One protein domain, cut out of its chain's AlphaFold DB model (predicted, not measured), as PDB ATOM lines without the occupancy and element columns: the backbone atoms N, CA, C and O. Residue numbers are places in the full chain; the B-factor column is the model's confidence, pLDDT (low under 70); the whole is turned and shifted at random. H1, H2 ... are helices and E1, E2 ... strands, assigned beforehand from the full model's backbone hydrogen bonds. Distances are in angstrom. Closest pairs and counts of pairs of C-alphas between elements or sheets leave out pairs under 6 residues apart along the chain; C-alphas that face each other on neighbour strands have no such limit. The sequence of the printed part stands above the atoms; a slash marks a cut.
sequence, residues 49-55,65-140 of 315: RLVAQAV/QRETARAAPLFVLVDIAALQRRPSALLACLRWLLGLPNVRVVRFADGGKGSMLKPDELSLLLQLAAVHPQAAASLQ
ATOM      1  N   ARG A  49     -35.176 -11.509  33.372       34.69
ATOM      2  CA  ARG A  49     -35.024 -12.896  32.877       34.69
ATOM      3  C   ARG A  49     -35.185 -13.050  31.359       34.69
ATOM      4  O   ARG A  49     -35.002 -14.143  30.837       34.69
ATOM      5  N   LEU A  50     -35.429 -11.958  30.639       38.22
ATOM      6  CA  LEU A  50     -35.429 -11.902  29.175       38.22
ATOM      7  C   LEU A  50     -34.125 -11.325  28.594       38.22
ATOM      8  O   LEU A  50     -34.131 -10.733  27.522       38.22
ATOM      9  N   VAL A  51     -32.994 -11.502  29.281       37.75
ATOM     10  CA  VAL A  51     -31.664 -11.218  28.716       37.75
ATOM     11  C   VAL A  51     -30.722 -12.392  28.960       37.75
ATOM     12  O   VAL A  51     -29.695 -12.253  29.608       37.75
ATOM     13  N   ALA A  52     -31.104 -13.580  28.491       32.47
ATOM     14  CA  ALA A  52     -30.190 -14.694  28.249       32.47
ATOM     15  C   ALA A  52     -30.977 -15.918  27.758       32.47
ATOM     16  O   ALA A  52     -31.361 -16.772  28.548       32.47
ATOM     17  N   GLN A  53     -31.067 -16.110  26.443       35.12
ATOM     18  CA  GLN A  53     -30.752 -17.452  25.944       35.12
ATOM     19  C   GLN A  53     -29.227 -17.527  25.776       35.12
ATOM     20  O   GLN A  53     -28.702 -17.786  24.698       35.12
ATOM     21  N   ALA A  54     -28.509 -17.215  26.862       32.94
ATOM     22  CA  ALA A  54     -27.116 -17.581  26.997       32.94
ATOM     23  C   ALA A  54     -27.127 -19.104  27.083       32.94
ATOM     24  O   ALA A  54     -27.721 -19.703  27.979       32.94
ATOM     25  N   VAL A  55     -26.570 -19.725  26.057       27.84
ATOM     26  CA  VAL A  55     -26.353 -21.161  25.999       27.84
ATOM     27  C   VAL A  55     -25.669 -21.600  27.304       27.84
ATOM     28  O   VAL A  55     -24.582 -21.120  27.609       27.84
ATOM     29  N   GLN A  65     -24.530 -10.674  39.242       42.09
ATOM     30  CA  GLN A  65     -24.148  -9.285  38.901       42.09
ATOM     31  C   GLN A  65     -22.669  -8.952  39.166       42.09
ATOM     32  O   GLN A  65     -22.078  -8.174  38.420       42.09
ATOM     33  N   ARG A  66     -22.053  -9.528  40.208       37.91
ATOM     34  CA  ARG A  66     -20.633  -9.276  40.523       37.91
ATOM     35  C   ARG A  66     -19.683 -10.224  39.791       37.91
ATOM     36  O   ARG A  66     -18.544  -9.844  39.536       37.91
ATOM     37  N   GLU A  67     -20.147 -11.420  39.426       37.72
ATOM     38  CA  GLU A  67     -19.327 -12.443  38.758       37.72
ATOM     39  C   GLU A  67     -19.393 -12.358  37.218       37.72
ATOM     40  O   GLU A  67     -18.361 -12.484  36.559       37.72
ATOM     41  N   THR A  68     -20.542 -12.025  36.615       45.31
ATOM     42  CA  THR A  68     -20.660 -11.843  35.144       45.31
ATOM     43  C   THR A  68     -19.923 -10.617  34.620       45.31
ATOM     44  O   THR A  68     -19.400 -10.645  33.506       45.31
ATOM     45  N   ALA A  69     -19.781  -9.569  35.434       42.75
ATOM     46  CA  ALA A  69     -18.959  -8.410  35.094       42.75
ATOM     47  C   ALA A  69     -17.451  -8.731  35.021       42.75
ATOM     48  O   ALA A  69     -16.683  -7.900  34.542       42.75
ATOM     49  N   ARG A  70     -17.002  -9.912  35.482       41.25
ATOM     50  CA  ARG A  70     -15.572 -10.251  35.585       41.25
ATOM     51  C   ARG A  70     -15.091 -11.426  34.727       41.25
ATOM     52  O   ARG A  70     -13.879 -11.574  34.629       41.25
ATOM     53  N   ALA A  71     -15.956 -12.235  34.104       48.75
ATOM     54  CA  ALA A  71     -15.510 -13.548  33.602       48.75
ATOM     55  C   ALA A  71     -15.778 -13.900  32.122       48.75
ATOM     56  O   ALA A  71     -15.064 -14.756  31.606       48.75
ATOM     57  N   ALA A  72     -16.741 -13.299  31.406       52.91
ATOM     58  CA  ALA A  72     -17.052 -13.743  30.035       52.91
ATOM     59  C   ALA A  72     -17.638 -12.647  29.120       52.91
ATOM     60  O   ALA A  72     -18.334 -11.755  29.611       52.91
ATOM     61  N   PRO A  73     -17.396 -12.715  27.792       56.03
ATOM     62  CA  PRO A  73     -18.062 -11.857  26.816       56.03
ATOM     63  C   PRO A  73     -19.576 -12.119  26.792       56.03
ATOM     64  O   PRO A  73     -20.012 -13.266  26.698       56.03
ATOM     65  N   LEU A  74     -20.377 -11.052  26.855       62.97
ATOM     66  CA  LEU A  74     -21.840 -11.132  26.853       62.97
ATOM     67  C   LEU A  74     -22.416 -10.880  25.453       62.97
ATOM     68  O   LEU A  74     -22.068  -9.903  24.784       62.97
ATOM     69  N   PHE A  75     -23.348 -11.748  25.058       63.97
ATOM     70  CA  PHE A  75     -24.147 -11.651  23.839       63.97
ATOM     71  C   PHE A  75     -25.612 -11.492  24.237       63.97
ATOM     72  O   PHE A  75     -26.174 -12.354  24.913       63.97
ATOM     73  N   VAL A  76     -26.223 -10.377  23.845       68.19
ATOM     74  CA  VAL A  76     -27.541  -9.965  24.329       68.19
ATOM     75  C   VAL A  76     -28.529  -9.840  23.176       68.19
ATOM     76  O   VAL A  76     -28.263  -9.167  22.181       68.19
ATOM     77  N   LEU A  77     -29.700 -10.450  23.344       67.25
ATOM     78  CA  LEU A  77     -30.867 -10.245  22.492       67.25
ATOM     79  C   LEU A  77     -31.922  -9.456  23.281       67.25
ATOM     80  O   LEU A  77     -32.257  -9.848  24.395       67.25
ATOM     81  N   VAL A  78     -32.433  -8.365  22.710       74.94
ATOM     82  CA  VAL A  78     -33.404  -7.463  23.347       74.94
ATOM     83  C   VAL A  78     -34.710  -7.451  22.562       74.94
ATOM     84  O   VAL A  78     -34.727  -7.123  21.374       74.94
ATOM     85  N   ASP A  79     -35.817  -7.755  23.230       73.81
ATOM     86  CA  ASP A  79     -37.166  -7.577  22.693       73.81
ATOM     87  C   ASP A  79     -37.758  -6.256  23.207       73.81
ATOM     88  O   ASP A  79     -38.196  -6.149  24.355       73.81
ATOM     89  N   ILE A  80     -37.740  -5.227  22.353       76.31
ATOM     90  CA  ILE A  80     -38.248  -3.894  22.701       76.31
ATOM     91  C   ILE A  80     -39.757  -3.950  22.968       76.31
ATOM     92  O   ILE A  80     -40.227  -3.342  23.928       76.31
ATOM     93  N   ALA A  81     -40.519  -4.692  22.163       71.75
ATOM     94  CA  ALA A  81     -41.971  -4.747  22.283       71.75
ATOM     95  C   ALA A  81     -42.399  -5.423  23.592       71.75
ATOM     96  O   ALA A  81     -43.301  -4.928  24.268       71.75
ATOM     97  N   ALA A  82     -41.724  -6.506  23.988       70.69
ATOM     98  CA  ALA A  82     -41.959  -7.149  25.278       70.69
ATOM     99  C   ALA A  82     -41.599  -6.224  26.451       70.69
ATOM    100  O   ALA A  82     -42.387  -6.090  27.389       70.69
ATOM    101  N   LEU A  83     -40.451  -5.537  26.384       71.25
ATOM    102  CA  LEU A  83     -40.014  -4.621  27.441       71.25
ATOM    103  C   LEU A  83     -40.940  -3.410  27.595       71.25
ATOM    104  O   LEU A  83     -41.165  -2.964  28.714       71.25
ATOM    105  N   GLN A  84     -41.527  -2.905  26.509       71.25
ATOM    106  CA  GLN A  84     -42.460  -1.774  26.559       71.25
ATOM    107  C   GLN A  84     -43.812  -2.102  27.205       71.25
ATOM    108  O   GLN A  84     -44.511  -1.185  27.633       71.25
ATOM    109  N   ARG A  85     -44.179  -3.386  27.341       73.19
ATOM    110  CA  ARG A  85     -45.376  -3.789  28.108       73.19
ATOM    111  C   ARG A  85     -45.228  -3.495  29.600       73.19
ATOM    112  O   ARG A  85     -46.228  -3.438  30.311       73.19
ATOM    113  N   ARG A  86     -43.992  -3.324  30.079       71.25
ATOM    114  CA  ARG A  86     -43.676  -3.038  31.477       71.25
ATOM    115  C   ARG A  86     -43.170  -1.596  31.604       71.25
ATOM    116  O   ARG A  86     -42.252  -1.200  30.884       71.25
ATOM    117  N   PRO A  87     -43.729  -0.789  32.521       67.25
ATOM    118  CA  PRO A  87     -43.310   0.597  32.678       67.25
ATOM    119  C   PRO A  87     -41.830   0.660  33.074       67.25
ATOM    120  O   PRO A  87     -41.387  -0.055  33.970       67.25
ATOM    121  N   SER A  88     -41.063   1.517  32.398       72.56
ATOM    122  CA  SER A  88     -39.642   1.793  32.680       72.56
ATOM    123  C   SER A  88     -38.663   0.623  32.483       72.56
ATOM    124  O   SER A  88     -37.457   0.816  32.652       72.56
ATOM    125  N   ALA A  89     -39.130  -0.566  32.087       75.31
ATOM    126  CA  ALA A  89     -38.278  -1.743  31.921       75.31
ATOM    127  C   ALA A  89     -37.287  -1.583  30.759       75.31
ATOM    128  O   ALA A  89     -36.111  -1.916  30.899       75.31
ATOM    129  N   LEU A  90     -37.734  -1.010  29.636       76.94
ATOM    130  CA  LEU A  90     -36.864  -0.726  28.495       76.94
ATOM    131  C   LEU A  90     -35.748   0.258  28.867       76.94
ATOM    132  O   LEU A  90     -34.574  -0.016  28.626       76.94
ATOM    133  N   LEU A  91     -36.106   1.369  29.513       74.81
ATOM    134  CA  LEU A  91     -35.156   2.381  29.968       74.81
ATOM    135  C   LEU A  91     -34.096   1.785  30.913       74.81
ATOM    136  O   LEU A  91     -32.902   2.030  30.746       74.81
ATOM    137  N   ALA A  92     -34.525   0.974  31.886       73.31
ATOM    138  CA  ALA A  92     -33.624   0.295  32.815       73.31
ATOM    139  C   ALA A  92     -32.704  -0.708  32.098       73.31
ATOM    140  O   ALA A  92     -31.508  -0.747  32.381       73.31
ATOM    141  N   CYS A  93     -33.240  -1.471  31.141       77.75
ATOM    142  CA  CYS A  93     -32.475  -2.420  30.335       77.75
ATOM    143  C   CYS A  93     -31.381  -1.716  29.520       77.75
ATOM    144  O   CYS A  93     -30.221  -2.114  29.590       77.75
ATOM    145  N   LEU A  94     -31.712  -0.630  28.813       81.06
ATOM    146  CA  LEU A  94     -30.742   0.126  28.013       81.06
ATOM    147  C   LEU A  94     -29.628   0.730  28.881       81.06
ATOM    148  O   LEU A  94     -28.452   0.606  28.539       81.06
ATOM    149  N   ARG A  95     -29.975   1.315  30.040       78.06
ATOM    150  CA  ARG A  95     -28.983   1.822  31.011       78.06
ATOM    151  C   ARG A  95     -28.071   0.717  31.524       78.06
ATOM    152  O   ARG A  95     -26.867   0.923  31.644       78.06
ATOM    153  N   TRP A  96     -28.640  -0.447  31.825       79.38
ATOM    154  CA  TRP A  96     -27.869  -1.593  32.286       79.38
ATOM    155  C   TRP A  96     -26.888  -2.067  31.213       79.38
ATOM    156  O   TRP A  96     -25.712  -2.222  31.520       79.38
ATOM    157  N   LEU A  97     -27.325  -2.209  29.956       76.75
ATOM    158  CA  LEU A  97     -26.457  -2.635  28.851       76.75
ATOM    159  C   LEU A  97     -25.295  -1.670  28.603       76.75
ATOM    160  O   LEU A  97     -24.169  -2.125  28.438       76.75
ATOM    161  N   LEU A  98     -25.549  -0.361  28.647       79.38
ATOM    162  CA  LEU A  98     -24.505   0.664  28.536       79.38
ATOM    163  C   LEU A  98     -23.499   0.625  29.697       79.38
ATOM    164  O   LEU A  98     -22.342   0.992  29.523       79.38
ATOM    165  N   GLY A  99     -23.930   0.184  30.882       73.56
ATOM    166  CA  GLY A  99     -23.084   0.077  32.072       73.56
ATOM    167  C   GLY A  99     -22.234  -1.196  32.147       73.56
ATOM    168  O   GLY A  99     -21.454  -1.340  33.089       73.56
ATOM    169  N   LEU A 100     -22.378  -2.138  31.208       71.19
ATOM    170  CA  LEU A 100     -21.665  -3.414  31.244       71.19
ATOM    171  C   LEU A 100     -20.372  -3.374  30.407       71.19
ATOM    172  O   LEU A 100     -20.441  -3.292  29.181       71.19
ATOM    173  N   PRO A 101     -19.188  -3.563  31.018       68.31
ATOM    174  CA  PRO A 101     -17.911  -3.481  30.300       68.31
ATOM    175  C   PRO A 101     -17.643  -4.665  29.350       68.31
ATOM    176  O   PRO A 101     -16.790  -4.566  28.472       68.31
ATOM    177  N   ASN A 102     -18.359  -5.786  29.506       68.12
ATOM    178  CA  ASN A 102     -18.097  -7.035  28.775       68.12
ATOM    179  C   ASN A 102     -19.136  -7.356  27.691       68.12
ATOM    180  O   ASN A 102     -19.131  -8.466  27.151       68.12
ATOM    181  N   VAL A 103     -20.046  -6.433  27.370       69.06
ATOM    182  CA  VAL A 103     -21.001  -6.640  26.275       69.06
ATOM    183  C   VAL A 103     -20.249  -6.592  24.951       69.06
ATOM    184  O   VAL A 103     -19.606  -5.602  24.614       69.06
ATOM    185  N   ARG A 104     -20.302  -7.694  24.199       67.19
ATOM    186  CA  ARG A 104     -19.681  -7.789  22.873       67.19
ATOM    187  C   ARG A 104     -20.684  -7.548  21.766       67.19
ATOM    188  O   ARG A 104     -20.360  -6.864  20.803       67.19
ATOM    189  N   VAL A 105     -21.890  -8.091  21.914       67.38
ATOM    190  CA  VAL A 105     -22.938  -7.999  20.898       67.38
ATOM    191  C   VAL A 105     -24.272  -7.721  21.559       67.38
ATOM    192  O   VAL A 105     -24.664  -8.413  22.498       67.38
ATOM    193  N   VAL A 106     -24.998  -6.760  20.997       72.62
ATOM    194  CA  VAL A 106     -26.419  -6.546  21.264       72.62
ATOM    195  C   VAL A 106     -27.171  -6.687  19.945       72.62
ATOM    196  O   VAL A 106     -26.729  -6.169  18.921       72.62
ATOM    197  N   ARG A 107     -28.303  -7.393  19.953       70.94
ATOM    198  CA  ARG A 107     -29.236  -7.477  18.824       70.94
ATOM    199  C   ARG A 107     -30.660  -7.230  19.299       70.94
ATOM    200  O   ARG A 107     -31.037  -7.681  20.375       70.94
ATOM    201  N   PHE A 108     -31.468  -6.585  18.470       74.94
ATOM    202  CA  PHE A 108     -32.892  -6.398  18.730       74.94
ATOM    203  C   PHE A 108     -33.719  -7.457  17.992       74.94
ATOM    204  O   PHE A 108     -33.619  -7.591  16.773       74.94
ATOM    205  N   ALA A 109     -34.521  -8.211  18.747       66.19
ATOM    206  CA  ALA A 109     -35.268  -9.395  18.316       66.19
ATOM    207  C   ALA A 109     -36.178  -9.146  17.101       66.19
ATOM    208  O   ALA A 109     -36.073  -9.843  16.094       66.19
ATOM    209  N   ASP A 110     -37.019  -8.114  17.174       68.00
ATOM    210  CA  ASP A 110     -37.993  -7.771  16.128       68.00
ATOM    211  C   ASP A 110     -37.550  -6.586  15.257       68.00
ATOM    212  O   ASP A 110     -38.355  -5.958  14.564       68.00
ATOM    213  N   GLY A 111     -36.266  -6.220  15.333       67.69
ATOM    214  CA  GLY A 111     -35.714  -5.056  14.644       67.69
ATOM    215  C   GLY A 111     -36.417  -3.735  14.974       67.69
ATOM    216  O   GLY A 111     -36.345  -2.819  14.162       67.69
ATOM    217  N   GLY A 112     -37.102  -3.656  16.124       69.94
ATOM    218  CA  GLY A 112     -37.852  -2.488  16.607       69.94
ATOM    219  C   GLY A 112     -39.277  -2.345  16.056       69.94
ATOM    220  O   GLY A 112     -39.911  -1.304  16.229       69.94
ATOM    221  N   LYS A 113     -39.815  -3.373  15.383       76.50
ATOM    222  CA  LYS A 113     -41.150  -3.302  14.775       76.50
ATOM    223  C   LYS A 113     -42.244  -3.095  15.829       76.50
ATOM    224  O   LYS A 113     -42.386  -3.882  16.755       76.50
ATOM    225  N   GLY A 114     -43.070  -2.065  15.629       66.19
ATOM    226  CA  GLY A 114     -44.232  -1.770  16.476       66.19
ATOM    227  C   GLY A 114     -43.912  -1.018  17.770       66.19
ATOM    228  O   GLY A 114     -44.841  -0.567  18.436       66.19
ATOM    229  N   SER A 115     -42.633  -0.829  18.095       77.31
ATOM    230  CA  SER A 115     -42.208  -0.107  19.290       77.31
ATOM    231  C   SER A 115     -42.235   1.405  19.078       77.31
ATOM    232  O   SER A 115     -41.800   1.905  18.044       77.31
ATOM    233  N   MET A 116     -42.735   2.133  20.077       86.50
ATOM    234  CA  MET A 116     -42.767   3.597  20.099       86.50
ATOM    235  C   MET A 116     -41.909   4.083  21.259       86.50
ATOM    236  O   MET A 116     -42.316   3.959  22.412       86.50
ATOM    237  N   LEU A 117     -40.697   4.545  20.971       88.56
ATOM    238  CA  LEU A 117     -39.723   4.946  21.979       88.56
ATOM    239  C   LEU A 117     -40.005   6.353  22.492       88.56
ATOM    240  O   LEU A 117     -40.231   7.282  21.709       88.56
ATOM    241  N   LYS A 118     -39.905   6.514  23.809       88.12
ATOM    242  CA  LYS A 118     -39.835   7.835  24.440       88.12
ATOM    243  C   LYS A 118     -38.495   8.515  24.119       88.12
ATOM    244  O   LYS A 118     -37.527   7.804  23.842       88.12
ATOM    245  N   PRO A 119     -38.387   9.851  24.229       86.69
ATOM    246  CA  PRO A 119     -37.139  10.570  23.954       86.69
ATOM    247  C   PRO A 119     -35.930  10.028  24.739       86.69
ATOM    248  O   PRO A 119     -34.871   9.787  24.160       86.69
ATOM    249  N   ASP A 120     -36.109   9.726  26.028       88.31
ATOM    250  CA  ASP A 120     -35.045   9.154  26.868       88.31
ATOM    251  C   ASP A 120     -34.618   7.748  26.419       88.31
ATOM    252  O   ASP A 120     -33.437   7.400  26.442       88.31
ATOM    253  N   GLU A 121     -35.585   6.925  26.004       88.69
ATOM    254  CA  GLU A 121     -35.332   5.568  25.510       88.69
ATOM    255  C   GLU A 121     -34.606   5.614  24.166       88.69
ATOM    256  O   GLU A 121     -33.662   4.854  23.955       88.69
ATOM    257  N   LEU A 122     -35.005   6.537  23.284       90.94
ATOM    258  CA  LEU A 122     -34.340   6.780  22.010       90.94
ATOM    259  C   LEU A 122     -32.890   7.225  22.229       90.94
ATOM    260  O   LEU A 122     -31.992   6.656  21.617       90.94
ATOM    261  N   SER A 123     -32.648   8.179  23.129       90.69
ATOM    262  CA  SER A 123     -31.299   8.674  23.436       90.69
ATOM    263  C   SER A 123     -30.370   7.552  23.907       90.69
ATOM    264  O   SER A 123     -29.287   7.360  23.352       90.69
ATOM    265  N   LEU A 124     -30.813   6.734  24.868       89.12
ATOM    266  CA  LEU A 124     -30.025   5.596  25.349       89.12
ATOM    267  C   LEU A 124     -29.830   4.523  24.274       89.12
ATOM    268  O   LEU A 124     -28.760   3.923  24.189       89.12
ATOM    269  N   LEU A 125     -30.840   4.278  23.438       90.69
ATOM    270  CA  LEU A 125     -30.723   3.337  22.331       90.69
ATOM    271  C   LEU A 125     -29.712   3.821  21.284       90.69
ATOM    272  O   LEU A 125     -28.934   3.012  20.786       90.69
ATOM    273  N   LEU A 126     -29.681   5.120  20.978       91.25
ATOM    274  CA  LEU A 126     -28.708   5.710  20.058       91.25
ATOM    275  C   LEU A 126     -27.289   5.663  20.633       91.25
ATOM    276  O   LEU A 126     -26.356   5.323  19.908       91.25
ATOM    277  N   GLN A 127     -27.124   5.906  21.935       91.00
ATOM    278  CA  GLN A 127     -25.843   5.696  22.621       91.00
ATOM    279  C   GLN A 127     -25.399   4.232  22.522       91.00
ATOM    280  O   GLN A 127     -24.257   3.950  22.169       91.00
ATOM    281  N   LEU A 128     -26.313   3.287  22.762       87.81
ATOM    282  CA  LEU A 128     -26.013   1.860  22.665       87.81
ATOM    283  C   LEU A 128     -25.652   1.457  21.230       87.81
ATOM    284  O   LEU A 128     -24.721   0.686  21.027       87.81
ATOM    285  N   ALA A 129     -26.352   2.002  20.236       88.50
ATOM    286  CA  ALA A 129     -26.077   1.791  18.818       88.50
ATOM    287  C   ALA A 129     -24.714   2.364  18.393       88.50
ATOM    288  O   ALA A 129     -24.025   1.747  17.582       88.50
ATOM    289  N   ALA A 130     -24.308   3.502  18.963       87.44
ATOM    290  CA  ALA A 130     -22.999   4.103  18.722       87.44
ATOM    291  C   ALA A 130     -21.854   3.252  19.300       87.44
ATOM    292  O   ALA A 130     -20.807   3.123  18.670       87.44
ATOM    293  N   VAL A 131     -22.060   2.638  20.471       87.00
ATOM    294  CA  VAL A 131     -21.068   1.758  21.116       87.00
ATOM    295  C   VAL A 131     -21.058   0.353  20.497       87.00
ATOM    296  O   VAL A 131     -20.005  -0.276  20.400       87.00
ATOM    297  N   HIS A 132     -22.212  -0.141  20.040       83.56
ATOM    298  CA  HIS A 132     -22.379  -1.483  19.480       83.56
ATOM    299  C   HIS A 132     -22.963  -1.432  18.056       83.56
ATOM    300  O   HIS A 132     -24.185  -1.512  17.879       83.56
ATOM    301  N   PRO A 133     -22.114  -1.410  17.010       82.00
ATOM    302  CA  PRO A 133     -22.563  -1.346  15.617       82.00
ATOM    303  C   PRO A 133     -23.491  -2.495  15.198       82.00
ATOM    304  O   PRO A 133     -24.367  -2.307  14.352       82.00
ATOM    305  N   GLN A 134     -23.356  -3.692  15.793       75.56
ATOM    306  CA  GLN A 134     -24.278  -4.800  15.501       75.56
ATOM    307  C   GLN A 134     -25.698  -4.534  16.028       75.56
ATOM    308  O   GLN A 134     -26.670  -4.974  15.407       75.56
ATOM    309  N   ALA A 135     -25.830  -3.775  17.121       78.44
ATOM    310  CA  ALA A 135     -27.120  -3.357  17.663       78.44
ATOM    311  C   ALA A 135     -27.820  -2.433  16.668       78.44
ATOM    312  O   ALA A 135     -28.955  -2.703  16.268       78.44
ATOM    313  N   ALA A 136     -27.087  -1.432  16.173       82.81
ATOM    314  CA  ALA A 136     -27.543  -0.526  15.128       82.81
ATOM    315  C   ALA A 136     -27.961  -1.275  13.852       82.81
ATOM    316  O   ALA A 136     -29.026  -1.023  13.294       82.81
ATOM    317  N   ALA A 137     -27.162  -2.257  13.420       80.62
ATOM    318  CA  ALA A 137     -27.441  -3.064  12.234       80.62
ATOM    319  C   ALA A 137     -28.681  -3.969  12.376       80.62
ATOM    320  O   ALA A 137     -29.259  -4.394  11.371       80.62
ATOM    321  N   SER A 138     -29.080  -4.301  13.605       80.19
ATOM    322  CA  SER A 138     -30.273  -5.112  13.862       80.19
ATOM    323  C   SER A 138     -31.572  -4.299  13.897       80.19
ATOM    324  O   SER A 138     -32.637  -4.877  13.688       80.19
ATOM    325  N   LEU A 139     -31.503  -2.976  14.088       84.94
ATOM    326  CA  LEU A 139     -32.666  -2.088  14.075       84.94
ATOM    327  C   LEU A 139     -33.052  -1.720  12.642       84.94
ATOM    328  O   LEU A 139     -32.291  -1.091  11.910       84.94
ATOM    329  N   GLN A 140     -34.259  -2.116  12.248       88.25
ATOM    330  CA  GLN A 140     -34.818  -1.870  10.914       88.25
ATOM    331  C   GLN A 140     -36.084  -1.013  10.966       88.25
ATOM    332  O   GLN A 140     -36.471  -0.424   9.959       88.25
TER     333      GLN A 140
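What this domain is: This is residues 49 to 55 and 65 to 140 of the 315 residues of the protein "Zn-dependent hydrolase" of Chlorella sorokiniana (UniProt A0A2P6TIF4). A short parallel ribbon of two strands, E1 and E2, has the helices H3 and H4 side by side near it, while H5 packs on E2. H2 sits by the end of E1, and H1 lies far out by its beginning. The printed part has 83 residues with five named helices and two named strands, which follow each other along the chain as H1 E1 H2 H3 E2 H4 H5; the class is mixed, helices and strands, with 41 residues in the helices and 11 in the strands. It is compact, with a radius of gyration of the C-alphas of 12.2 A and spans of 35 by 25 by 23 A.

How they stand to each other: E1, residues 74 to 78, and E2, residues 103 to 108, are parallel at 17 degrees; N 76 and O 105 are within hydrogen-bond range at 2.8 A, as are N 107 and O 76 at 2.8 A. Between them in the chain come H2, residues 80 to 84, and H3, residues 89 to 98, in a strand-helix-strand unit, two parallel strands joined through helices, with a right-handed crossover. H2 and H3 touch only at the corner, closest at the C-alphas of Leu 83 and Leu 90, 5.1 A. H3 and H4, residues 119 to 131, touch at Leu 91 and Glu 121, their closest C-alphas, 5.5 A, with a shallow tilt of 28 degrees, the same way. H5, residues 133 to 138, comes closest to E2 at the C-alphas of Ala 135 and Arg 107, 4.8 A. H4 and H5 touch only at the corner, through residues 128 to 130 of H4 alone; their closest C-alphas, Ala 129 and Ala 136, are 4.6 A apart. H1, residues 65 to 71, touches no helix. Every O i to N i+4 pair is within hydrogen-bond range in H2, H3, H4 and H5; H1 has 1 of 3, and 1 of 4 O i to N i+3 pairs.

Where its parts are: E1 is 12.6 A long and E2 14.1 A, H3 14.4 A and H4 18.5 A. C-alpha 65, where H1 begins, is at (-24.148, -9.285, 38.901); C-alpha 138, where H5 ends, is at (-30.273, -5.112, 13.862).

The domain as a whole: The C-alphas of Arg 70 and Gly 114, the two farthest apart, are 35.5 A apart. Residues 56 to 64 are cut out, with 17.7 A from C-alpha 55 to C-alpha 65. No link is long. The mean pLDDT of the printed part is 70.2, with 31 residues under 70, among them 49 to 55 and 65 to 77.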